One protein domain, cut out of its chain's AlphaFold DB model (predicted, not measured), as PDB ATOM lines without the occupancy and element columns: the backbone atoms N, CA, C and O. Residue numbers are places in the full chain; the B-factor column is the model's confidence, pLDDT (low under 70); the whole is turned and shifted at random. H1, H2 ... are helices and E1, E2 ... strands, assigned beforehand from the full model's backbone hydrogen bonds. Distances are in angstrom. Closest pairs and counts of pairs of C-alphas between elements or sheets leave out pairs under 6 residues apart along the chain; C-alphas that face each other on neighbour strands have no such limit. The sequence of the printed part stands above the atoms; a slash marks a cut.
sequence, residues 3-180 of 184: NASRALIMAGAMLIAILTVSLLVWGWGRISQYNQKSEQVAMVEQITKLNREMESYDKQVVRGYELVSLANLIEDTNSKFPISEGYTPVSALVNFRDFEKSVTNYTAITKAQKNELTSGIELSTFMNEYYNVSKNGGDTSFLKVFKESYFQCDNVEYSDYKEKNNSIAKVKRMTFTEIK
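What this domain is: This is residues 3 to 180 of the 184 residues of an uncharacterized protein of Clostridium sp. CAG:793 (UniProt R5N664). A twisted sheet of three strands has the last part of one very long helix, H1, packed along one face, with H2 beside the strands on that same face; residues 3 to 39 of H1 stick out from this body as a long straight arm. Shorter helices H3 to H6 gather at the end of the body away from the arm. The 178 printed residues hold six named helices and three named strands, in the order H1 H2 E1 H3 H4 H5 H6 E2 E3; the sheet order is E1 E3 E2, mixed, and the class is mixed, helices and strands. The whole is extended, with a radius of gyration of the C-alphas of 27.6 A and spans of 102 by 35 by 27 A, the arm making the length.

Where its parts are: Start with the sheet: E1 is residues 91 to 95, E2 150 to 163, 36.6 A long, and E3 166 to 179, 38.6 A, ending at C-alpha 179 at (16.231, 47.914, -49.923). Find C-alpha 3 at (111.829, 59.333, -48.612); from there H1, residues 3 to 55, runs 78.5 A to its last residue, with C-alpha 55 at (34.110, 50.521, -54.718). H2 is residues 64 to 80, 24.5 A; H3 99 to 103; H4 111 to 115; H5 123 to 135, 18.3 A; H6 141 to 148.

How they stand to each other: Inner strand E3 is parallel to E1, with N 93 and O 174 2.8 A apart, within hydrogen-bond range. E2 and E3 form an antiparallel hairpin, with N 159 and O 170 at 2.8 A; E2 bends by 58 degrees at residue 154. H1 is on the sheet, over E3 and E2, at a height over the sheet of 12.8 A; its closest C-alphas to E3 are Asn 51 and Val 171, 6.0 A. H2, on the same face, lies over none of the strands. H2 touches H5 at C-alphas 71 and 124, 6.2 A, about perpendicular at 77 degrees, with its residues 68 to 75 alone. With residues 64 to 68 alone it touches H6, closest at C-alphas 64 and 147, 4.0 A. H5 only grazes the sheet with residues 123 to 126. H3 is close to H6 but not clearly touching, C-alphas 102 and 142 being 7.9 A apart, and H4 is apart from H3 and H5. Every O i to N i+4 pair is within hydrogen-bond range in H1, H2, H3, H5 and H6; H4 has 0 of 1, and 1 of 2 O i to N i+3 pairs.

The domain as a whole: The farthest C-alphas, those of Asn 3 and Lys 101, are 102.1 A apart. The printed part has no cut and no long link. Mean pLDDT of the printed part is 73.5; residues 28 to 44, 98 to 120 and 161 to 167 are among those under 70.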
ATOM      1  N   ASN A   3     112.963  58.811 -49.388       72.19
ATOM      2  CA  ASN A   3     111.829  59.333 -48.612       72.19
ATOM      3  C   ASN A   3     110.637  59.785 -49.466       72.19
ATOM      4  O   ASN A   3     109.500  59.658 -49.025       72.19
ATOM      5  N   ALA A   4     110.869  60.268 -50.690       69.25
ATOM      6  CA  ALA A   4     109.785  60.689 -51.580       69.25
ATOM      7  C   ALA A   4     108.920  59.497 -52.033       69.25
ATOM      8  O   ALA A   4     107.699  59.601 -52.074       69.25
ATOM      9  N   SER A   5     109.543  58.342 -52.291       70.19
ATOM     10  CA  SER A   5     108.833  57.111 -52.663       70.19
ATOM     11  C   SER A   5     108.038  56.533 -51.484       70.19
ATOM     12  O   SER A   5     106.874  56.165 -51.637       70.19
ATOM     13  N   ARG A   6     108.603  56.558 -50.266       69.38
ATOM     14  CA  ARG A   6     107.879  56.154 -49.044       69.38
ATOM     15  C   ARG A   6     106.690  57.070 -48.738       69.38
ATOM     16  O   ARG A   6     105.630  56.574 -48.365       69.38
ATOM     17  N   ALA A   7     106.835  58.380 -48.947       79.50
ATOM     18  CA  ALA A   7     105.738  59.338 -48.811       79.50
ATOM     19  C   ALA A   7     104.647  59.128 -49.874       79.50
ATOM     20  O   ALA A   7     103.464  59.187 -49.551       79.50
ATOM     21  N   LEU A   8     105.032  58.818 -51.117       76.12
ATOM     22  CA  LEU A   8     104.096  58.534 -52.205       76.12
ATOM     23  C   LEU A   8     103.259  57.274 -51.933       76.12
ATOM     24  O   LEU A   8     102.054  57.279 -52.160       76.12
ATOM     25  N   ILE A   9     103.874  56.217 -51.398       78.25
ATOM     26  CA  ILE A   9     103.175  54.973 -51.039       78.25
ATOM     27  C   ILE A   9     102.207  55.201 -49.866       78.25
ATOM     28  O   ILE A   9     101.061  54.755 -49.919       78.25
ATOM     29  N   MET A  10     102.630  55.949 -48.839       76.88
ATOM     30  CA  MET A  10     101.772  56.325 -47.704       76.88
ATOM     31  C   MET A  10     100.580  57.192 -48.148       76.88
ATOM     32  O   MET A  10      99.447  56.955 -47.728       76.88
ATOM     33  N   ALA A  11     100.810  58.155 -49.048       80.19
ATOM     34  CA  ALA A  11      99.768  59.019 -49.601       80.19
ATOM     35  C   ALA A  11      98.806  58.260 -50.532       80.19
ATOM     36  O   ALA A  11      97.599  58.490 -50.489       80.19
ATOM     37  N   GLY A  12      99.314  57.320 -51.334       80.75
ATOM     38  CA  GLY A  12      98.501  56.473 -52.207       80.75
ATOM     39  C   GLY A  12      97.548  55.568 -51.426       80.75
ATOM     40  O   GLY A  12      96.373  55.472 -51.772       80.75
ATOM     41  N   ALA A  13      98.011  54.967 -50.328       78.38
ATOM     42  CA  ALA A  13      97.164  54.142 -49.467       78.38
ATOM     43  C   ALA A  13      96.034  54.955 -48.807       78.38
ATOM     44  O   ALA A  13      94.883  54.515 -48.794       78.38
ATOM     45  N   MET A  14      96.334  56.168 -48.325       83.06
ATOM     46  CA  MET A  14      95.312  57.081 -47.796       83.06
ATOM     47  C   MET A  14      94.308  57.517 -48.868       83.06
ATOM     48  O   MET A  14      93.107  57.545 -48.605       83.06
ATOM     49  N   LEU A  15      94.772  57.814 -50.083       85.81
ATOM     50  CA  LEU A  15      93.908  58.225 -51.189       85.81
ATOM     51  C   LEU A  15      92.906  57.123 -51.565       85.81
ATOM     52  O   LEU A  15      91.717  57.396 -51.729       85.81
ATOM     53  N   ILE A  16      93.369  55.873 -51.645       87.00
ATOM     54  CA  ILE A  16      92.510  54.717 -51.927       87.00
ATOM     55  C   ILE A  16      91.491  54.502 -50.797       87.00
ATOM     56  O   ILE A  16      90.327  54.235 -51.085       87.00
ATOM     57  N   ALA A  17      91.884  54.675 -49.530       81.25
ATOM     58  CA  ALA A  17      90.973  54.557 -48.388       81.25
ATOM     59  C   ALA A  17      89.873  55.637 -48.389       81.25
ATOM     60  O   ALA A  17      88.709  55.346 -48.124       81.25
ATOM     61  N   ILE A  18      90.210  56.882 -48.730       85.56
ATOM     62  CA  ILE A  18      89.225  57.969 -48.832       85.56
ATOM     63  C   ILE A  18      88.256  57.701 -49.992       85.56
ATOM     64  O   ILE A  18      87.050  57.906 -49.845       85.56
ATOM     65  N   LEU A  19      88.753  57.192 -51.124       87.94
ATOM     66  CA  LEU A  19      87.930  56.825 -52.278       87.94
ATOM     67  C   LEU A  19      86.941  55.701 -51.959       87.94
ATOM     68  O   LEU A  19      85.765  55.820 -52.301       87.94
ATOM     69  N   THR A  20      87.381  54.638 -51.284       84.81
ATOM     70  CA  THR A  20      86.503  53.512 -50.928       84.81
ATOM     71  C   THR A  20      85.430  53.924 -49.925       84.81
ATOM     72  O   THR A  20      84.259  53.612 -50.139       84.81
ATOM     73  N   VAL A  21      85.778  54.692 -48.888       82.38
ATOM     74  CA  VAL A  21      84.800  55.227 -47.921       82.38
ATOM     75  C   VAL A  21      83.798  56.161 -48.606       82.38
ATOM     76  O   VAL A  21      82.595  56.052 -48.370       82.38
ATOM     77  N   SER A  22      84.259  57.024 -49.512       82.81
ATOM     78  CA  SER A  22      83.386  57.930 -50.271       82.81
ATOM     79  C   SER A  22      82.396  57.168 -51.156       82.81
ATOM     80  O   SER A  22      81.216  57.520 -51.216       82.81
ATOM     81  N   LEU A  23      82.845  56.087 -51.802       82.69
ATOM     82  CA  LEU A  23      81.990  55.230 -52.623       82.69
ATOM     83  C   LEU A  23      80.936  54.498 -51.782       82.69
ATOM     84  O   LEU A  23      79.788  54.378 -52.207       82.69
ATOM     85  N   LEU A  24      81.313  54.036 -50.585       80.38
ATOM     86  CA  LEU A  24      80.404  53.367 -49.653       80.38
ATOM     87  C   LEU A  24      79.316  54.315 -49.149       80.38
ATOM     88  O   LEU A  24      78.142  53.963 -49.210       80.38
ATOM     89  N   VAL A  25      79.676  55.530 -48.722       78.50
ATOM     90  CA  VAL A  25      78.711  56.548 -48.269       78.50
ATOM     91  C   VAL A  25      77.749  56.928 -49.399       78.50
ATOM     92  O   VAL A  25      76.536  57.010 -49.194       78.50
ATOM     93  N   TRP A  26      78.267  57.094 -50.617       74.88
ATOM     94  CA  TRP A  26      77.454  57.394 -51.794       74.88
ATOM     95  C   TRP A  26      76.523  56.234 -52.191       74.88
ATOM     96  O   TRP A  26      75.352  56.453 -52.512       74.88
ATOM     97  N   GLY A  27      77.012  54.993 -52.121       70.81
ATOM     98  CA  GLY A  27      76.228  53.784 -52.378       70.81
ATOM     99  C   GLY A  27      75.122  53.561 -51.345       70.81
ATOM    100  O   GLY A  27      73.997  53.222 -51.716       70.81
ATOM    101  N   TRP A  28      75.397  53.840 -50.067       66.12
ATOM    102  CA  TRP A  28      74.427  53.702 -48.974       66.12
ATOM    103  C   TRP A  28      73.212  54.621 -49.159       66.12
ATOM    104  O   TRP A  28      72.071  54.205 -48.939       66.12
ATOM    105  N   GLY A  29      73.437  55.848 -49.646       63.00
ATOM    106  CA  GLY A  29      72.368  56.795 -49.970       63.00
ATOM    107  C   GLY A  29      71.452  56.308 -51.098       63.00
ATOM    108  O   GLY A  29      70.236  56.481 -51.020       63.00
ATOM    109  N   ARG A  30      72.002  55.635 -52.119       59.81
ATOM    110  CA  ARG A  30      71.212  55.069 -53.229       59.81
ATOM    111  C   ARG A  30      70.439  53.813 -52.835       59.81
ATOM    112  O   ARG A  30      69.289  53.680 -53.242       59.81
ATOM    113  N   ILE A  31      71.034  52.926 -52.037       58.81
ATOM    114  CA  ILE A  31      70.371  51.700 -51.555       58.81
ATOM    115  C   ILE A  31      69.177  52.059 -50.658       58.81
ATOM    116  O   ILE A  31      68.085  51.526 -50.845       58.81
ATOM    117  N   SER A  32      69.342  53.031 -49.753       57.16
ATOM    118  CA  SER A  32      68.248  53.532 -48.908       57.16
ATOM    119  C   SER A  32      67.113  54.165 -49.728       57.16
ATOM    120  O   SER A  32      65.939  53.893 -49.480       57.16
ATOM    121  N   GLN A  33      67.440  54.955 -50.758       56.06
ATOM    122  CA  GLN A  33      66.429  55.552 -51.638       56.06
ATOM    123  C   GLN A  33      65.711  54.529 -52.528       56.06
ATOM    124  O   GLN A  33      64.535  54.721 -52.833       56.06
ATOM    125  N   TYR A  34      66.386  53.457 -52.950       54.12
ATOM    126  CA  TYR A  34      65.773  52.396 -53.749       54.12
ATOM    127  C   TYR A  34      64.768  51.585 -52.922       54.12
ATOM    128  O   TYR A  34      63.626  51.438 -53.351       54.12
ATOM    129  N   ASN A  35      65.146  51.181 -51.705       53.28
ATOM    130  CA  ASN A  35      64.257  50.464 -50.783       53.28
ATOM    131  C   ASN A  35      63.019  51.298 -50.418       53.28
ATOM    132  O   ASN A  35      61.897  50.802 -50.452       53.28
ATOM    133  N   GLN A  36      63.205  52.598 -50.169       55.38
ATOM    134  CA  GLN A  36      62.083  53.497 -49.894       55.38
ATOM    135  C   GLN A  36      61.152  53.671 -51.095       55.38
ATOM    136  O   GLN A  36      59.953  53.854 -50.900       55.38
ATOM    137  N   LYS A  37      61.664  53.665 -52.331       55.44
ATOM    138  CA  LYS A  37      60.822  53.774 -53.532       55.44
ATOM    139  C   LYS A  37      60.031  52.494 -53.793       55.44
ATOM    140  O   LYS A  37      58.868  52.596 -54.160       55.44
ATOM    141  N   SER A  38      60.627  51.316 -53.591       55.97
ATOM    142  CA  SER A  38      59.915  50.041 -53.754       55.97
ATOM    143  C   SER A  38      58.802  49.859 -52.724       55.97
ATOM    144  O   SER A  38      57.723  49.395 -53.075       55.97
ATOM    145  N   GLU A  39      59.042  50.263 -51.477       57.97
ATOM    146  CA  GLU A  39      58.061  50.167 -50.393       57.97
ATOM    147  C   GLU A  39      56.872  51.118 -50.614       57.97
ATOM    148  O   GLU A  39      55.724  50.685 -50.553       57.97
ATOM    149  N   GLN A  40      57.149  52.366 -51.017       57.97
ATOM    150  CA  GLN A  40      56.114  53.337 -51.396       57.97
ATOM    151  C   GLN A  40      55.245  52.819 -52.551       57.97
ATOM    152  O   GLN A  40      54.023  52.828 -52.463       57.97
ATOM    153  N   VAL A  41      55.844  52.314 -53.636       60.78
ATOM    154  CA  VAL A  41      55.069  51.789 -54.780       60.78
ATOM    155  C   VAL A  41      54.170  50.620 -54.362       60.78
ATOM    156  O   VAL A  41      53.008  50.577 -54.768       60.78
ATOM    157  N   ALA A  42      54.668  49.718 -53.513       65.38
ATOM    158  CA  ALA A  42      53.889  48.584 -53.024       65.38
ATOM    159  C   ALA A  42      52.699  49.020 -52.151       65.38
ATOM    160  O   ALA A  42      51.623  48.431 -52.247       65.38
ATOM    161  N   MET A  43      52.862  50.056 -51.324       66.69
ATOM    162  CA  MET A  43      51.786  50.578 -50.477       66.69
ATOM    163  C   MET A  43      50.695  51.274 -51.300       66.69
ATOM    164  O   MET A  43      49.507  51.001 -51.121       66.69
ATOM    165  N   VAL A  44      51.089  52.111 -52.262       69.81
ATOM    166  CA  VAL A  44      50.162  52.762 -53.201       69.81
ATOM    167  C   VAL A  44      49.339  51.733 -53.979       69.81
ATOM    168  O   VAL A  44      48.126  51.894 -54.146       69.81
ATOM    169  N   GLU A  45      49.975  50.656 -54.437       72.94
ATOM    170  CA  GLU A  45      49.303  49.568 -55.145       72.94
ATOM    171  C   GLU A  45      48.300  48.831 -54.245       72.94
ATOM    172  O   GLU A  45      47.173  48.562 -54.671       72.94
ATOM    173  N   GLN A  46      48.657  48.579 -52.982       73.88
ATOM    174  CA  GLN A  46      47.762  47.969 -51.995       73.88
ATOM    175  C   GLN A  46      46.531  48.835 -51.706       73.88
ATOM    176  O   GLN A  46      45.414  48.318 -51.736       73.88
ATOM    177  N   ILE A  47      46.704  50.143 -51.494       74.75
ATOM    178  CA  ILE A  47      45.589  51.078 -51.262       74.75
ATOM    179  C   ILE A  47      44.691  51.163 -52.499       74.75
ATOM    180  O   ILE A  47      43.468  51.136 -52.387       74.75
ATOM    181  N   THR A  48      45.284  51.199 -53.693       77.94
ATOM    182  CA  THR A  48      44.527  51.227 -54.953       77.94
ATOM    183  C   THR A  48      43.714  49.948 -55.144       77.94
ATOM    184  O   THR A  48      42.555  50.002 -55.561       77.94
ATOM    185  N   LYS A  49      44.300  48.784 -54.840       79.56
ATOM    186  CA  LYS A  49      43.602  47.499 -54.903       79.56
ATOM    187  C   LYS A  49      42.452  47.448 -53.900       79.56
ATOM    188  O   LYS A  49      41.347  47.081 -54.285       79.56
ATOM    189  N   LEU A  50      42.695  47.875 -52.663       81.44
ATOM    190  CA  LEU A  50      41.674  47.931 -51.624       81.44
ATOM    191  C   LEU A  50      40.513  48.847 -52.017       81.44
ATOM    192  O   LEU A  50      39.361  48.436 -51.928       81.44
ATOM    193  N   ASN A  51      40.798  50.062 -52.492       81.62
ATOM    194  CA  ASN A  51      39.756  50.984 -52.942       81.62
ATOM    195  C   ASN A  51      38.898  50.354 -54.040       81.62
ATOM    196  O   ASN A  51      37.681  50.431 -53.966       81.62
ATOM    197  N   ARG A  52      39.507  49.674 -55.021       81.88
ATOM    198  CA  ARG A  52      38.751  48.971 -56.071       81.88
ATOM    199  C   ARG A  52      37.861  47.869 -55.508       81.88
ATOM    200  O   ARG A  52      36.735  47.710 -55.976       81.88
ATOM    201  N   GLU A  53      38.358  47.102 -54.540       83.06
ATOM    202  CA  GLU A  53      37.562  46.074 -53.867       83.06
ATOM    203  C   GLU A  53      36.384  46.705 -53.113       83.06
ATOM    204  O   GLU A  53      35.265  46.223 -53.253       83.06
ATOM    205  N   MET A  54      36.582  47.822 -52.413       83.38
ATOM    206  CA  MET A  54      35.518  48.544 -51.706       83.38
ATOM    207  C   MET A  54      34.504  49.206 -52.654       83.38
ATOM    208  O   MET A  54      33.302  49.029 -52.493       83.38
ATOM    209  N   GLU A  55      34.961  49.896 -53.696       82.50
ATOM    210  CA  GLU A  55      34.110  50.521 -54.718       82.50
ATOM    211  C   GLU A  55      33.292  49.496 -55.517       82.50
ATOM    212  O   GLU A  55      32.281  49.841 -56.128       82.50
ATOM    213  N   SER A  56      33.684  48.219 -55.526       82.12
ATOM    214  CA  SER A  56      32.859  47.172 -56.138       82.12
ATOM    215  C   SER A  56      31.508  46.997 -55.429       82.12
ATOM    216  O   SER A  56      30.526  46.649 -56.082       82.12
ATOM    217  N   TYR A  57      31.434  47.320 -54.130       81.19
ATOM    218  CA  TYR A  57      30.201  47.287 -53.336       81.19
ATOM    219  C   TYR A  57      29.294  48.502 -53.583       81.19
ATOM    220  O   TYR A  57      28.123  48.458 -53.218       81.19
ATOM    221  N   ASP A  58      29.808  49.568 -54.203       80.75
ATOM    222  CA  ASP A  58      29.029  50.763 -54.556       80.75
ATOM    223  C   ASP A  58      28.163  50.540 -55.807       80.75
ATOM    224  O   ASP A  58      27.003  50.935 -55.880       80.75
ATOM    225  N   LYS A  59      28.704  49.821 -56.795       71.00
ATOM    226  CA  LYS A  59      28.119  49.725 -58.145       71.00
ATOM    227  C   LYS A  59      26.943  48.757 -58.273       71.00
ATOM    228  O   LYS A  59      26.380  48.636 -59.362       71.00
ATOM    229  N   GLN A  60      26.594  48.032 -57.216       78.06
ATOM    230  CA  GLN A  60      25.559  47.005 -57.267       78.06
ATOM    231  C   GLN A  60      24.766  46.916 -55.969       78.06
ATOM    232  O   GLN A  60      25.243  47.259 -54.892       78.06
ATOM    233  N   VAL A  61      23.550  46.377 -56.075       86.69
ATOM    234  CA  VAL A  61      22.804  45.930 -54.900       86.69
ATOM    235  C   VAL A  61      23.517  44.721 -54.306       86.69
ATOM    236  O   VAL A  61      23.523  43.641 -54.904       86.69
ATOM    237  N   VAL A  62      24.056  44.894 -53.106       89.38
ATOM    238  CA  VAL A  62      24.792  43.871 -52.364       89.38
ATOM    239  C   VAL A  62      23.871  43.142 -51.391       89.38
ATOM    240  O   VAL A  62      22.907  43.695 -50.862       89.38
ATOM    241  N   ARG A  63      24.125  41.859 -51.160       88.81
ATOM    242  CA  ARG A  63      23.454  41.091 -50.105       88.81
ATOM    243  C   ARG A  63      24.166  41.283 -48.772       88.81
ATOM    244  O   ARG A  63      25.371  41.514 -48.730       88.81
ATOM    245  N   GLY A  64      23.454  41.103 -47.664       84.12
ATOM    246  CA  GLY A  64      24.053  41.265 -46.337       84.12
ATOM    247  C   GLY A  64      25.238  40.332 -46.068       84.12
ATOM    248  O   GLY A  64      26.150  40.714 -45.343       84.12
ATOM    249  N   TYR A  65      25.311  39.142 -46.684       83.62
ATOM    250  CA  TYR A  65      26.511  38.299 -46.553       83.62
ATOM    251  C   TYR A  65      27.755  38.933 -47.198       83.62
ATOM    252  O   TYR A  65      28.860  38.713 -46.710       83.62
ATOM    253  N   GLU A  66      27.586  39.729 -48.256       87.62
ATOM    254  CA  GLU A  66      28.672  40.480 -48.892       87.62
ATOM    255  C   GLU A  66      29.114  41.622 -47.970       87.62
ATOM    256  O   GLU A  66      30.308  41.857 -47.817       87.62
ATOM    257  N   LEU A  67      28.180  42.252 -47.248       87.88
ATOM    258  CA  LEU A  67      28.523  43.220 -46.201       87.88
ATOM    259  C   LEU A  67      29.290  42.581 -45.034       87.88
ATOM    260  O   LEU A  67      30.184  43.213 -44.484       87.88
ATOM    261  N   VAL A  68      29.020  41.319 -44.678       85.38
ATOM    262  CA  VAL A  68      29.861  40.592 -43.704       85.38
ATOM    263  C   VAL A  68      31.298  40.459 -44.219       85.38
ATOM    264  O   VAL A  68      32.246  40.680 -43.466       85.38
ATOM    265  N   SER A  69      31.480  40.132 -45.500       86.75
ATOM    266  CA  SER A  69      32.807  40.088 -46.121       86.75
ATOM    267  C   SER A  69      33.481  41.462 -46.138       86.75
ATOM    268  O   SER A  69      34.670  41.549 -45.831       86.75
ATOM    269  N   LEU A  70      32.728  42.530 -46.417       86.94
ATOM    270  CA  LEU A  70      33.217  43.907 -46.337       86.94
ATOM    271  C   LEU A  70      33.653  44.275 -44.911       86.94
ATOM    272  O   LEU A  70      34.692  44.905 -44.743       86.94
ATOM    273  N   ALA A  71      32.911  43.853 -43.883       83.31
ATOM    274  CA  ALA A  71      33.276  44.091 -42.487       83.31
ATOM    275  C   ALA A  71      34.637  43.469 -42.144       83.31
ATOM    276  O   ALA A  71      35.496  44.141 -41.574       83.31
ATOM    277  N   ASN A  72      34.860  42.222 -42.568       84.75
ATOM    278  CA  ASN A  72      36.138  41.537 -42.376       84.75
ATOM    279  C   ASN A  72      37.273  42.220 -43.154       84.75
ATOM    280  O   ASN A  72      38.380  42.348 -42.641       84.75
ATOM    281  N   LEU A  73      37.006  42.680 -44.382       85.31
ATOM    282  CA  LEU A  73      37.978  43.422 -45.189       85.31
ATOM    283  C   LEU A  73      38.376  44.746 -44.518       85.31
ATOM    284  O   LEU A  73      39.554  45.107 -44.500       85.31
ATOM    285  N   ILE A  74      37.404  45.461 -43.945       85.38
ATOM    286  CA  ILE A  74      37.626  46.701 -43.192       85.38
ATOM    287  C   ILE A  74      38.463  46.430 -41.939       85.38
ATOM    288  O   ILE A  74      39.406  47.172 -41.672       85.38
ATOM    289  N   GLU A  75      38.151  45.375 -41.183       84.56
ATOM    290  CA  GLU A  75      38.906  44.989 -39.988       84.56
ATOM    291  C   GLU A  75      40.359  44.630 -40.330       84.56
ATOM    292  O   GLU A  75      41.286  45.191 -39.744       84.56
ATOM    293  N   ASP A  76      40.565  43.780 -41.338       84.31
ATOM    294  CA  ASP A  76      41.893  43.394 -41.821       84.31
ATOM    295  C   ASP A  76      42.694  44.620 -42.280       84.31
ATOM    296  O   ASP A  76      43.837  44.813 -41.865       84.31
ATOM    297  N   THR A  77      42.075  45.522 -43.044       80.25
ATOM    298  CA  THR A  77      42.714  46.774 -43.470       80.25
ATOM    299  C   THR A  77      43.097  47.648 -42.279       80.25
ATOM    300  O   THR A  77      44.236  48.099 -42.180       80.25
ATOM    301  N   ASN A  78      42.159  47.898 -41.367       82.50
ATOM    302  CA  ASN A  78      42.395  48.744 -40.199       82.50
ATOM    303  C   ASN A  78      43.457  48.154 -39.262       82.50
ATOM    304  O   ASN A  78      44.122  48.910 -38.561       82.50
ATOM    305  N   SER A  79      43.644  46.832 -39.264       81.75
ATOM    306  CA  SER A  79      44.707  46.167 -38.505       81.75
ATOM    307  C   SER A  79      46.093  46.320 -39.144       81.75
ATOM    308  O   SER A  79      47.095  46.379 -38.434       81.75
ATOM    309  N   LYS A  80      46.156  46.414 -40.479       78.69
ATOM    310  CA  LYS A  80      47.405  46.519 -41.251       78.69
ATOM    311  C   LYS A  80      48.034  47.905 -41.203       78.69
ATOM    312  O   LYS A  80      49.250  48.011 -41.336       78.69
ATOM    313  N   PHE A  81      47.230  48.950 -41.021       73.50
ATOM    314  CA  PHE A  81      47.696  50.333 -41.052       73.50
ATOM    315  C   PHE A  81      47.422  51.036 -39.712       73.50
ATOM    316  O   PHE A  81      46.263  51.230 -39.341       73.50
ATOM    317  N   PRO A  82      48.459  51.452 -38.968       68.56
ATOM    318  CA  PRO A  82      48.275  52.073 -37.663       68.56
ATOM    319  C   PRO A  82      47.909  53.560 -37.779       68.56
ATOM    320  O   PRO A  82      48.490  54.313 -38.560       68.56
ATOM    321  N   ILE A  83      46.991  54.022 -36.923       71.88
ATOM    322  CA  ILE A  83      46.545  55.432 -36.851       71.88
ATOM    323  C   ILE A  83      47.730  56.393 -36.628       71.88
ATOM    324  O   ILE A  83      47.724  57.523 -37.115       71.88
ATOM    325  N   SER A  84      48.780  55.932 -35.938       65.56
ATOM    326  CA  SER A  84      50.009  56.693 -35.673       65.56
ATOM    327  C   SER A  84      50.762  57.132 -36.930       65.56
ATOM    328  O   SER A  84      51.539  58.079 -36.861       65.56
ATOM    329  N   GLU A  85      50.526  56.486 -38.074       64.56
ATOM    330  CA  GLU A  85      51.148  56.816 -39.363       64.56
ATOM    331  C   GLU A  85      50.265  57.733 -40.229       64.56
ATOM    332  O   GLU A  85      50.458  57.846 -41.435       64.56
ATOM    333  N   GLY A  86      49.277  58.409 -39.627       64.62
ATOM    334  CA  GLY A  86      48.338  59.278 -40.349       64.62
ATOM    335  C   GLY A  86      47.208  58.513 -41.043       64.62
ATOM    336  O   GLY A  86      46.470  59.078 -41.851       64.62
ATOM    337  N   TYR A  87      47.049  57.230 -40.717       70.75
ATOM    338  CA  TYR A  87      45.971  56.392 -41.218       70.75
ATOM    339  C   TYR A  87      44.623  56.797 -40.609       70.75
ATOM    340  O   TYR A  87      44.426  56.746 -39.395       70.75
ATOM    341  N   THR A  88      43.662  57.149 -41.465       77.62
ATOM    342  CA  THR A  88      42.261  57.297 -41.048       77.62
ATOM    343  C   THR A  88      41.562  55.942 -41.190       77.62
ATOM    344  O   THR A  88      41.554  55.407 -42.304       77.62
ATOM    345  N   PRO A  89      40.988  55.370 -40.117       81.31
ATOM    346  CA  PRO A  89      40.318  54.079 -40.185       81.31
ATOM    347  C   PRO A  89      39.135  54.123 -41.143       81.31
ATOM    348  O   PRO A  89      38.422  55.123 -41.241       81.31
ATOM    349  N   VAL A  90      38.957  53.018 -41.857       85.31
ATOM    350  CA  VAL A  90      37.803  52.809 -42.722       85.31
ATOM    351  C   VAL A  90      36.625  52.381 -41.857       85.31
ATOM    352  O   VAL A  90      36.789  51.523 -40.988       85.31
ATOM    353  N   SER A  91      35.443  52.939 -42.099       87.00
ATOM    354  CA  SER A  91      34.203  52.458 -41.490       87.00
ATOM    355  C   SER A  91      33.093  52.247 -42.517       87.00
ATOM    356  O   SER A  91      33.138  52.753 -43.637       87.00
ATOM    357  N   ALA A  92      32.093  51.454 -42.150       86.00
ATOM    358  CA  ALA A  92      30.884  51.292 -42.942       86.00
ATOM    359  C   ALA A  92      29.666  51.496 -42.043       86.00
ATOM    360  O   ALA A  92      29.656  51.020 -40.908       86.00
ATOM    361  N   LEU A  93      28.661  52.204 -42.544       85.69
ATOM    362  CA  LEU A  93      27.385  52.442 -41.881       85.69
ATOM    363  C   LEU A  93      26.297  51.646 -42.589       85.69
ATOM    364  O   LEU A  93      26.253  51.618 -43.817       85.69
ATOM    365  N   VAL A  94      25.409  51.033 -41.812       82.00
ATOM    366  CA  VAL A  94      24.244  50.312 -42.323       82.00
ATOM    367  C   VAL A  94      22.964  50.922 -41.760       82.00
ATOM    368  O   VAL A  94      22.775  51.007 -40.544       82.00
ATOM    369  N   ASN A  95      22.072  51.315 -42.662       82.56
ATOM    370  CA  ASN A  95      20.738  51.821 -42.385       82.56
ATOM    371  C   ASN A  95      19.710  50.727 -42.676       82.56
ATOM    372  O   ASN A  95      19.612  50.227 -43.796       82.56
ATOM    373  N   PHE A  96      18.902  50.385 -41.677       77.69
ATOM    374  CA  PHE A  96      17.788  49.451 -41.830       77.69
ATOM    375  C   PHE A  96      16.497  50.215 -42.106       77.69
ATOM    376  O   PHE A  96      16.231  51.227 -41.455       77.69
ATOM    377  N   ARG A  97      15.661  49.720 -43.027       72.44
ATOM    378  CA  ARG A  97      14.381  50.378 -43.355       72.44
ATOM    379  C   ARG A  97      13.376  50.285 -42.215       72.44
ATOM    380  O   ARG A  97      12.719  51.268 -41.898       72.44
ATOM    381  N   ASP A  98      13.269  49.108 -41.605       66.50
ATOM    382  CA  ASP A  98      12.424  48.858 -40.436       66.50
ATOM    383  C   ASP A  98      13.321  48.679 -39.206       66.50
ATOM    384  O   ASP A  98      13.475  47.581 -38.659       66.50
ATOM    385  N   PHE A  99      13.947  49.778 -38.776       53.91
ATOM    386  CA  PHE A  99      14.864  49.760 -37.641       53.91
ATOM    387  C   PHE A  99      14.192  49.236 -36.369       53.91
ATOM    388  O   PHE A  99      14.788  48.439 -35.662       53.91
ATOM    389  N   GLU A 100      12.935  49.592 -36.087       49.59
ATOM    390  CA  GLU A 100      12.256  49.138 -34.866       49.59
ATOM    391  C   GLU A 100      11.965  47.634 -34.840       49.59
ATOM    392  O   GLU A 100      12.089  47.031 -33.776       49.59
ATOM    393  N   LYS A 101      11.629  47.009 -35.980       54.31
ATOM    394  CA  LYS A 101      11.433  45.546 -36.080       54.31
ATOM    395  C   LYS A 101      12.748  44.785 -36.153       54.31
ATOM    396  O   LYS A 101      12.809  43.634 -35.733       54.31
ATOM    397  N   SER A 102      13.780  45.432 -36.681       51.41
ATOM    398  CA  SER A 102      15.137  44.913 -36.627       51.41
ATOM    399  C   SER A 102      15.583  44.930 -35.160       51.41
ATOM    400  O   SER A 102      15.745  43.873 -34.567       51.41
ATOM    401  N   VAL A 103      15.613  46.098 -34.514       50.72
ATOM    402  CA  VAL A 103      16.229  46.376 -33.202       50.72
ATOM    403  C   VAL A 103      15.455  45.907 -31.974       50.72
ATOM    404  O   VAL A 103      16.060  45.734 -30.919       50.72
ATOM    405  N   THR A 104      14.164  45.586 -32.059       48.91
ATOM    406  CA  THR A 104      13.452  44.982 -30.908       48.91
ATOM    407  C   THR A 104      14.012  43.617 -30.482       48.91
ATOM    408  O   THR A 104      13.868  43.258 -29.317       48.91
ATOM    409  N   ASN A 105      14.728  42.909 -31.365       46.66
ATOM    410  CA  ASN A 105      15.465  41.681 -31.031       46.66
ATOM    411  C   ASN A 105      16.911  41.934 -30.557       46.66
ATOM    412  O   ASN A 105      17.634  40.995 -30.236       46.66
ATOM    413  N   TYR A 106      17.353  43.193 -30.512       52.47
ATOM    414  CA  TYR A 106      18.717  43.578 -30.173       52.47
ATOM    415  C   TYR A 106      18.743  43.994 -28.706       52.47
ATOM    416  O   TYR A 106      18.813  45.174 -28.366       52.47
ATOM    417  N   THR A 107      18.709  43.018 -27.803       45.34
ATOM    418  CA  THR A 107      18.854  43.260 -26.356       45.34
ATOM    419  C   THR A 107      20.228  43.813 -25.954       45.34
ATOM    420  O   THR A 107      20.462  44.032 -24.770       45.34
ATOM    421  N   ALA A 108      21.121  44.071 -26.913       47.94
ATOM    422  CA  ALA A 108      22.467  44.565 -26.665       47.94
ATOM    423  C   ALA A 108      22.767  45.975 -27.209       47.94
ATOM    424  O   ALA A 108      23.745  46.591 -26.791       47.94
ATOM    425  N   ILE A 109      21.892  46.554 -28.042       51.09
ATOM    426  CA  ILE A 109      21.956  47.988 -28.358       51.09
ATOM    427  C   ILE A 109      21.226  48.706 -27.223       51.09
ATOM    428  O   ILE A 109      19.995  48.753 -27.171       51.09
ATOM    429  N   THR A 110      21.976  49.190 -26.234       44.22
ATOM    430  CA  THR A 110      21.378  49.889 -25.089       44.22
ATOM    431  C   THR A 110      20.527  51.071 -25.564       44.22
ATOM    432  O   THR A 110      20.866  51.769 -26.518       44.22
ATOM    433  N   LYS A 111      19.409  51.333 -24.870       45.91
ATOM    434  CA  LYS A 111      18.439  52.408 -25.174       45.91
ATOM    435  C   LYS A 111      19.072  53.802 -25.375       45.91
ATOM    436  O   LYS A 111      18.432  54.657 -25.975       45.91
ATOM    437  N   ALA A 112      20.306  54.022 -24.913       44.16
ATOM    438  CA  ALA A 112      21.087  55.241 -25.120       44.16
ATOM    439  C   ALA A 112      21.532  55.455 -26.583       44.16
ATOM    440  O   ALA A 112      21.585  56.593 -27.032       44.16
ATOM    441  N   GLN A 113      21.749  54.387 -27.361       48.94
ATOM    442  CA  GLN A 113      22.074  54.459 -28.796       48.94
ATOM    443  C   GLN A 113      20.838  54.734 -29.670       48.94
ATOM    444  O   GLN A 113      20.967  55.083 -30.836       48.94
ATOM    445  N   LYS A 114      19.623  54.624 -29.107       47.41
ATOM    446  CA  LYS A 114      18.345  54.821 -29.812       47.41
ATOM    447  C   LYS A 114      18.091  56.288 -30.215       47.41
ATOM    448  O   LYS A 114      17.277  56.525 -31.100       47.41
ATOM    449  N   ASN A 115      18.780  57.251 -29.589       41.62
ATOM    450  CA  ASN A 115      18.568  58.695 -29.790       41.62
ATOM    451  C   ASN A 115      19.614  59.392 -30.691       41.62
ATOM    452  O   ASN A 115      19.407  60.549 -31.037       41.62
ATOM    453  N   GLU A 116      20.681  58.710 -31.125       45.91
ATOM    454  CA  GLU A 116      21.681  59.235 -32.089       45.91
ATOM    455  C   GLU A 116      21.564  58.565 -33.472       45.91
ATOM    456  O   GLU A 116      22.499  58.500 -34.264       45.91
ATOM    457  N   LEU A 117      20.394  58.000 -33.751       48.91
ATOM    458  CA  LEU A 117      20.222  56.929 -34.721       48.91
ATOM    459  C   LEU A 117      19.606  57.388 -36.053       48.91
ATOM    460  O   LEU A 117      18.930  56.646 -36.760       48.91
ATOM    461  N   THR A 118      19.844  58.646 -36.391       47.81
ATOM    462  CA  THR A 118      19.472  59.270 -37.664       47.81
ATOM    463  C   THR A 118      20.510  59.027 -38.769       47.81
ATOM    464  O   THR A 118      20.273  59.439 -39.901       47.81
ATOM    465  N   SER A 119      21.628  58.342 -38.477       55.88
ATOM    466  CA  SER A 119      22.771  58.160 -39.398       55.88
ATOM    467  C   SER A 119      23.253  56.711 -39.623       55.88
ATOM    468  O   SER A 119      24.265  56.522 -40.295       55.88
ATOM    469  N   GLY A 120      22.546  55.693 -39.118       66.56
ATOM    470  CA  GLY A 120      22.903  54.274 -39.317       66.56
ATOM    471  C   GLY A 120      23.778  53.667 -38.221       66.56
ATOM    472  O   GLY A 120      24.319  54.378 -37.380       66.56
ATOM    473  N   ILE A 121      23.899  52.332 -38.207       75.56
ATOM    474  CA  ILE A 121      24.763  51.587 -37.272       75.56
ATOM    475  C   ILE A 121      26.122  51.333 -37.933       75.56
ATOM    476  O   ILE A 121      26.169  50.892 -39.082       75.56
ATOM    477  N   GLU A 122      27.229  51.534 -37.209       81.50
ATOM    478  CA  GLU A 122      28.541  51.070 -37.673       81.50
ATOM    479  C   GLU A 122      28.568  49.543 -37.830       81.50
ATOM    480  O   GLU A 122      28.301  48.783 -36.897       81.50
ATOM    481  N   LEU A 123      28.936  49.087 -39.026       82.06
ATOM    482  CA  LEU A 123      28.969  47.679 -39.406       82.06
ATOM    483  C   LEU A 123      29.890  46.858 -38.490       82.06
ATOM    484  O   LEU A 123      29.560  45.731 -38.141       82.06
ATOM    485  N   SER A 124      31.010  47.427 -38.048       79.62
ATOM    486  CA  SER A 124      31.924  46.798 -37.083       79.62
ATOM    487  C   SER A 124      31.251  46.554 -35.728       79.62
ATOM    488  O   SER A 124      31.331  45.450 -35.189       79.62
ATOM    489  N   THR A 125      30.542  47.550 -35.191       78.69
ATOM    490  CA  THR A 125      29.767  47.425 -33.948       78.69
ATOM    491  C   THR A 125      28.682  46.365 -34.090       78.69
ATOM    492  O   THR A 125      28.557  45.495 -33.230       78.69
ATOM    493  N   PHE A 126      27.946  46.396 -35.201       76.50
ATOM    494  CA  PHE A 126      26.922  45.408 -35.524       76.50
ATOM    495  C   PHE A 126      27.479  43.973 -35.548       76.50
ATOM    496  O   PHE A 126      26.906  43.071 -34.936       76.50
ATOM    497  N   MET A 127      28.621  43.764 -36.208       78.25
ATOM    498  CA  MET A 127      29.253  42.448 -36.321       78.25
ATOM    499  C   MET A 127      29.836  41.947 -34.994       78.25
ATOM    500  O   MET A 127      29.712  40.760 -34.686       78.25
ATOM    501  N   ASN A 128      30.434  42.832 -34.192       78.25
ATOM    502  CA  ASN A 128      30.957  42.485 -32.869       78.25
ATOM    503  C   ASN A 128      29.828  42.051 -31.924       78.25
ATOM    504  O   ASN A 128      29.924  41.023 -31.256       78.25
ATOM    505  N   GLU A 129      28.719  42.790 -31.921       72.38
ATOM    506  CA  GLU A 129      27.565  42.442 -31.100       72.38
ATOM    507  C   GLU A 129      26.988  41.077 -31.488       72.38
ATOM    508  O   GLU A 129      26.760  40.219 -30.635       72.38
ATOM    509  N   TYR A 130      26.865  40.815 -32.794       70.94
ATOM    510  CA  TYR A 130      26.506  39.489 -33.290       70.94
ATOM    511  C   TYR A 130      27.459  38.397 -32.775       70.94
ATOM    512  O   TYR A 130      27.004  37.358 -32.289       70.94
ATOM    513  N   TYR A 131      28.773  38.611 -32.884       73.25
ATOM    514  CA  TYR A 131      29.766  37.631 -32.448       73.25
ATOM    515  C   TYR A 131      29.607  37.301 -30.957       73.25
ATOM    516  O   TYR A 131      29.639  36.128 -30.572       73.25
ATOM    517  N   ASN A 132      29.346  38.312 -30.127       73.31
ATOM    518  CA  ASN A 132      29.097  38.136 -28.699       73.31
ATOM    519  C   ASN A 132      27.809  37.350 -28.427       73.31
ATOM    520  O   ASN A 132      27.826  36.418 -27.620       73.31
ATOM    521  N   VAL A 133      26.707  37.653 -29.118       70.75
ATOM    522  CA  VAL A 133      25.446  36.900 -28.988       70.75
ATOM    523  C   VAL A 133      25.639  35.439 -29.403       70.75
ATOM    524  O   VAL A 133      25.257  34.533 -28.661       70.75
ATOM    525  N   SER A 134      26.299  35.194 -30.539       72.62
ATOM    526  CA  SER A 134      26.587  33.842 -31.029       72.62
ATOM    527  C   SER A 134      27.451  33.046 -30.049       72.62
ATOM    528  O   SER A 134      27.178  31.869 -29.817       72.62
ATOM    529  N   LYS A 135      28.487  33.663 -29.469       77.50
ATOM    530  CA  LYS A 135      29.392  33.011 -28.508       77.50
ATOM    531  C   LYS A 135      28.676  32.611 -27.218       77.50
ATOM    532  O   LYS A 135      28.999  31.578 -26.637       77.50
ATOM    533  N   ASN A 136      27.706  33.411 -26.785       77.38
ATOM    534  CA  ASN A 136      26.935  33.170 -25.567       77.38
ATOM    535  C   ASN A 136      25.703  32.270 -25.790       77.38
ATOM    536  O   ASN A 136      24.889  32.124 -24.883       77.38
ATOM    537  N   GLY A 137      25.557  31.661 -26.974       69.00
ATOM    538  CA  GLY A 137      24.433  30.770 -27.287       69.00
ATOM    539  C   GLY A 137      23.090  31.491 -27.435       69.00
ATOM    540  O   GLY A 137      22.043  30.872 -27.266       69.00
ATOM    541  N   GLY A 138      23.116  32.797 -27.714       67.75
ATOM    542  CA  GLY A 138      21.919  33.592 -27.966       67.75
ATOM    543  C   GLY A 138      21.317  33.348 -29.354       67.75
ATOM    544  O   GLY A 138      21.872  32.631 -30.188       67.75
ATOM    545  N   ASP A 139      20.161  33.961 -29.608       70.25
ATOM    546  CA  ASP A 139      19.456  33.837 -30.884       70.25
ATOM    547  C   ASP A 139      20.231  34.512 -32.032       70.25
ATOM    548  O   ASP A 139      20.532  35.705 -31.996       70.25
ATOM    549  N   THR A 140      20.538  33.740 -33.077       70.62
ATOM    550  CA  THR A 140      21.256  34.189 -34.284       70.62
ATOM    551  C   THR A 140      20.360  34.257 -35.523       70.62
ATOM    552  O   THR A 140      20.839  34.576 -36.615       70.62
ATOM    553  N   SER A 141      19.053  34.009 -35.379       71.06
ATOM    554  CA  SER A 141      18.066  34.049 -36.471       71.06
ATOM    555  C   SER A 141      18.103  35.376 -37.221       71.06
ATOM    556  O   SER A 141      17.955  35.424 -38.441       71.06
ATOM    557  N   PHE A 142      18.395  36.455 -36.501       71.19
ATOM    558  CA  PHE A 142      18.558  37.774 -37.082       71.19
ATOM    559  C   PHE A 142      19.745  37.868 -38.066       71.19
ATOM    560  O   PHE A 142      19.603  38.492 -39.113       71.19
ATOM    561  N   LEU A 143      20.883  37.200 -37.824       73.44
ATOM    562  CA  LEU A 143      21.993  37.196 -38.791       73.44
ATOM    563  C   LEU A 143      21.584  36.518 -40.097       73.44
ATOM    564  O   LEU A 143      22.012  36.931 -41.175       73.44
ATOM    565  N   LYS A 144      20.767  35.468 -40.010       75.69
ATOM    566  CA  LYS A 144      20.228  34.815 -41.200       75.69
ATOM    567  C   LYS A 144      19.388  35.802 -42.011       75.69
ATOM    568  O   LYS A 144      19.622  35.932 -43.208       75.69
ATOM    569  N   VAL A 145      18.505  36.550 -41.348       77.75
ATOM    570  CA  VAL A 145      17.708  37.613 -41.984       77.75
ATOM    571  C   VAL A 145      18.614  38.683 -42.596       77.75
ATOM    572  O   VAL A 145      18.491  38.962 -43.781       77.75
ATOM    573  N   PHE A 146      19.588  39.203 -41.844       79.56
ATOM    574  CA  PHE A 146      20.550  40.192 -42.338       79.56
ATOM    575  C   PHE A 146      21.289  39.709 -43.589       79.56
ATOM    576  O   PHE A 146      21.329  40.411 -44.594       79.56
ATOM    577  N   LYS A 147      21.847  38.494 -43.557       81.94
ATOM    578  CA  LYS A 147      22.592  37.914 -44.686       81.94
ATOM    579  C   LYS A 147      21.734  37.752 -45.940       81.94
ATOM    580  O   LYS A 147      22.271  37.786 -47.050       81.94
ATOM    581  N   GLU A 148      20.432  37.552 -45.759       83.88
ATOM    582  CA  GLU A 148      19.445  37.411 -46.827       83.88
ATOM    583  C   GLU A 148      18.880  38.762 -47.315       83.88
ATOM    584  O   GLU A 148      18.370  38.816 -48.440       83.88
ATOM    585  N   SER A 149      19.009  39.836 -46.524       83.44
ATOM    586  CA  SER A 149      18.620  41.205 -46.891       83.44
ATOM    587  C   SER A 149      19.487  41.786 -48.010       83.44
ATOM    588  O   SER A 149      20.613  41.346 -48.273       83.44
ATOM    589  N   TYR A 150      18.934  42.798 -48.679       87.38
ATOM    590  CA  TYR A 150      19.578  43.534 -49.761       87.38
ATOM    591  C   TYR A 150      19.887  44.950 -49.321       87.38
ATOM    592  O   TYR A 150      19.063  45.588 -48.674       87.38
ATOM    593  N   PHE A 151      21.046  45.441 -49.727       88.19
ATOM    594  CA  PHE A 151      21.535  46.763 -49.401       88.19
ATOM    595  C   PHE A 151      22.050  47.441 -50.662       88.19
ATOM    596  O   PHE A 151      22.588  46.796 -51.563       88.19
ATOM    597  N   GLN A 152      21.885  48.751 -50.716       90.25
ATOM    598  CA  GLN A 152      22.445  49.604 -51.748       90.25
ATOM    599  C   GLN A 152      23.408  50.584 -51.088       90.25
ATOM    600  O   GLN A 152      23.125  51.065 -49.992       90.25
ATOM    601  N   CYS A 153      24.548  50.850 -51.722       88.50
ATOM    602  CA  CYS A 153      25.428  51.911 -51.259       88.50
ATOM    603  C   CYS A 153      24.817  53.267 -51.621       88.50
ATOM    604  O   CYS A 153      24.470  53.507 -52.776       88.50
ATOM    605  N   ASP A 154      24.658  54.134 -50.626       85.88
ATOM    606  CA  ASP A 154      24.131  55.486 -50.818       85.88
ATOM    607  C   ASP A 154      25.251  56.507 -50.994       85.88
ATOM    608  O   ASP A 154      25.066  57.533 -51.646       85.88
ATOM    609  N   ASN A 155      26.391  56.265 -50.344       84.56
ATOM    610  CA  ASN A 155      27.489  57.214 -50.307       84.56
ATOM    611  C   ASN A 155      28.830  56.537 -50.007       84.56
ATOM    612  O   ASN A 155      28.917  55.657 -49.145       84.56
ATOM    613  N   VAL A 156      29.884  57.045 -50.647       86.38
ATOM    614  CA  VAL A 156      31.280  56.689 -50.387       86.38
ATOM    615  C   VAL A 156      32.060  57.969 -50.089       86.38
ATOM    616  O   VAL A 156      32.268  58.812 -50.960       86.38
ATOM    617  N   GLU A 157      32.499  58.128 -48.844       85.81
ATOM    618  CA  GLU A 157      33.397  59.202 -48.432       85.81
ATOM    619  C   GLU A 157      34.853  58.766 -48.602       85.81
ATOM    620  O   GLU A 157      35.234  57.654 -48.222       85.81
ATOM    621  N   TYR A 158      35.692  59.685 -49.071       82.06
ATOM    622  CA  TYR A 158      37.129  59.476 -49.224       82.06
ATOM    623  C   TYR A 158      37.915  60.343 -48.233       82.06
ATOM    624  O   TYR A 158      37.488  61.430 -47.844       82.06
ATOM    625  N   SER A 159      39.081  59.857 -47.819       81.94
ATOM    626  CA  SER A 159      40.110  60.605 -47.096       81.94
ATOM    627  C   SER A 159      41.405  60.589 -47.885       81.94
ATOM    628  O   SER A 159      41.716  59.595 -48.539       81.94
ATOM    629  N   ASP A 160      42.204  61.635 -47.737       76.06
ATOM    630  CA  ASP A 160      43.564  61.644 -48.256       76.06
ATOM    631  C   ASP A 160      44.478  60.794 -47.371       76.06
ATOM    632  O   ASP A 160      44.694  61.108 -46.197       76.06
ATOM    633  N   TYR A 161      45.047  59.732 -47.939       69.75
ATOM    634  CA  TYR A 161      46.196  59.061 -47.350       69.75
ATOM    635  C   TYR A 161      47.469  59.775 -47.808       69.75
ATOM    636  O   TYR A 161      47.761  59.832 -49.006       69.75
ATOM    637  N   LYS A 162      48.205  60.349 -46.851       68.38
ATOM    638  CA  LYS A 162      49.443  61.089 -47.112       68.38
ATOM    639  C   LYS A 162      50.642  60.198 -46.841       68.38
ATOM    640  O   LYS A 162      50.963  59.938 -45.686       68.38
ATOM    641  N   GLU A 163      51.349  59.819 -47.897       64.31
ATOM    642  CA  GLU A 163      52.636  59.142 -47.783       64.31
ATOM    643  C   GLU A 163      53.740  60.049 -48.331       64.31
ATOM    644  O   GLU A 163      53.875  60.258 -49.540       64.31
ATOM    645  N   LYS A 164      54.529  60.633 -47.420       67.25
ATOM    646  CA  LYS A 164      55.597  61.606 -47.719       67.25
ATOM    647  C   LYS A 164      55.123  62.747 -48.640       67.25
ATOM    648  O   LYS A 164      54.521  63.701 -48.159       67.25
ATOM    649  N   ASN A 165      55.413  62.649 -49.943       58.25
ATOM    650  CA  ASN A 165      55.155  63.678 -50.960       58.25
ATOM    651  C   ASN A 165      53.953  63.359 -51.867       58.25
ATOM    652  O   ASN A 165      53.685  64.134 -52.784       58.25
ATOM    653  N   ASN A 166      53.267  62.230 -51.665       61.53
ATOM    654  CA  ASN A 166      52.138  61.815 -52.494       61.53
ATOM    655  C   ASN A 166      50.855  61.703 -51.658       61.53
ATOM    656  O   ASN A 166      50.893  61.288 -50.498       61.53
ATOM    657  N   SER A 167      49.725  62.090 -52.248       68.62
ATOM    658  CA  SER A 167      48.398  61.974 -51.634       68.62
ATOM    659  C   SER A 167      47.540  61.083 -52.509       68.62
ATOM    660  O   SER A 167      47.434  61.323 -53.712       68.62
ATOM    661  N   ILE A 168      46.947  60.053 -51.918       72.81
ATOM    662  CA  ILE A 168      46.063  59.127 -52.625       72.81
ATOM    663  C   ILE A 168      44.712  59.145 -51.935       72.81
ATOM    664  O   ILE A 168      44.626  59.009 -50.713       72.81
ATOM    665  N   ALA A 169      43.654  59.302 -52.730       76.88
ATOM    666  CA  ALA A 169      42.296  59.162 -52.238       76.88
ATOM    667  C   ALA A 169      42.101  57.727 -51.746       76.88
ATOM    668  O   ALA A 169      42.363  56.771 -52.472       76.88
ATOM    669  N   LYS A 170      41.651  57.575 -50.511       82.75
ATOM    670  CA  LYS A 170      41.378  56.296 -49.864       82.75
ATOM    671  C   LYS A 170      39.937  56.302 -49.385       82.75
ATOM    672  O   LYS A 170      39.502  57.296 -48.809       82.75
ATOM    673  N   VAL A 171      39.208  55.205 -49.569       81.12
ATOM    674  CA  VAL A 171      37.866  55.075 -48.990       81.12
ATOM    675  C   VAL A 171      37.958  55.220 -47.468       81.12
ATOM    676  O   VAL A 171      38.724  54.524 -46.801       81.12
ATOM    677  N   LYS A 172      37.194  56.165 -46.927       85.56
ATOM    678  CA  LYS A 172      37.085  56.458 -45.495       85.56
ATOM    679  C   LYS A 172      35.812  55.859 -44.926       85.56
ATOM    680  O   LYS A 172      35.843  55.260 -43.855       85.56
ATOM    681  N   ARG A 173      34.692  56.051 -45.619       85.88
ATOM    682  CA  ARG A 173      33.392  55.594 -45.142       85.88
ATOM    683  C   ARG A 173      32.508  55.148 -46.286       85.88
ATOM    684  O   ARG A 173      32.441  55.831 -47.297       85.88
ATOM    685  N   MET A 174      31.789  54.051 -46.092       86.31
ATOM    686  CA  MET A 174      30.698  53.647 -46.979       86.31
ATOM    687  C   MET A 174      29.383  53.616 -46.208       86.31
ATOM    688  O   MET A 174      29.342  53.125 -45.083       86.31
ATOM    689  N   THR A 175      28.310  54.123 -46.797       87.81
ATOM    690  CA  THR A 175      26.967  54.070 -46.214       87.81
ATOM    691  C   THR A 175      26.092  53.175 -47.069       87.81
ATOM    692  O   THR A 175      26.052  53.333 -48.287       87.81
ATOM    693  N   PHE A 176      25.413  52.231 -46.427       87.50
ATOM    694  CA  PHE A 176      24.529  51.271 -47.065       87.50
ATOM    695  C   PHE A 176      23.129  51.373 -46.482       87.50
ATOM    696  O   PHE A 176      22.973  51.345 -45.262       87.50
ATOM    697  N   THR A 177      22.112  51.383 -47.332       87.00
ATOM    698  CA  THR A 177      20.710  51.351 -46.916       87.00
ATOM    699  C   THR A 177      20.039  50.083 -47.407       87.00
ATOM    700  O   THR A 177      20.204  49.659 -48.549       87.00
ATOM    701  N   GLU A 178      19.288  49.444 -46.515       84.25
ATOM    702  CA  GLU A 178      18.498  48.264 -46.833       84.25
ATOM    703  C   GLU A 178      17.412  48.602 -47.864       84.25
ATOM    704  O   GLU A 178      16.671  49.573 -47.715       84.25
ATOM    705  N   ILE A 179      17.261  47.769 -48.890       85.25
ATOM    706  CA  ILE A 179      16.231  47.914 -49.923       85.25
ATOM    707  C   ILE A 179      15.330  46.677 -49.970       85.25
ATOM    708  O   ILE A 179      15.714  45.583 -49.544       85.25
ATOM    709  N   LYS A 180      14.102  46.817 -50.489       78.38
ATOM    710  CA  LYS A 180      13.230  45.646 -50.640       78.38
ATOM    711  C   LYS A 180      13.722  44.792 -51.799       78.38
ATOM    712  O   LYS A 180      14.230  45.283 -52.799       78.38
TER     713      LYS A 180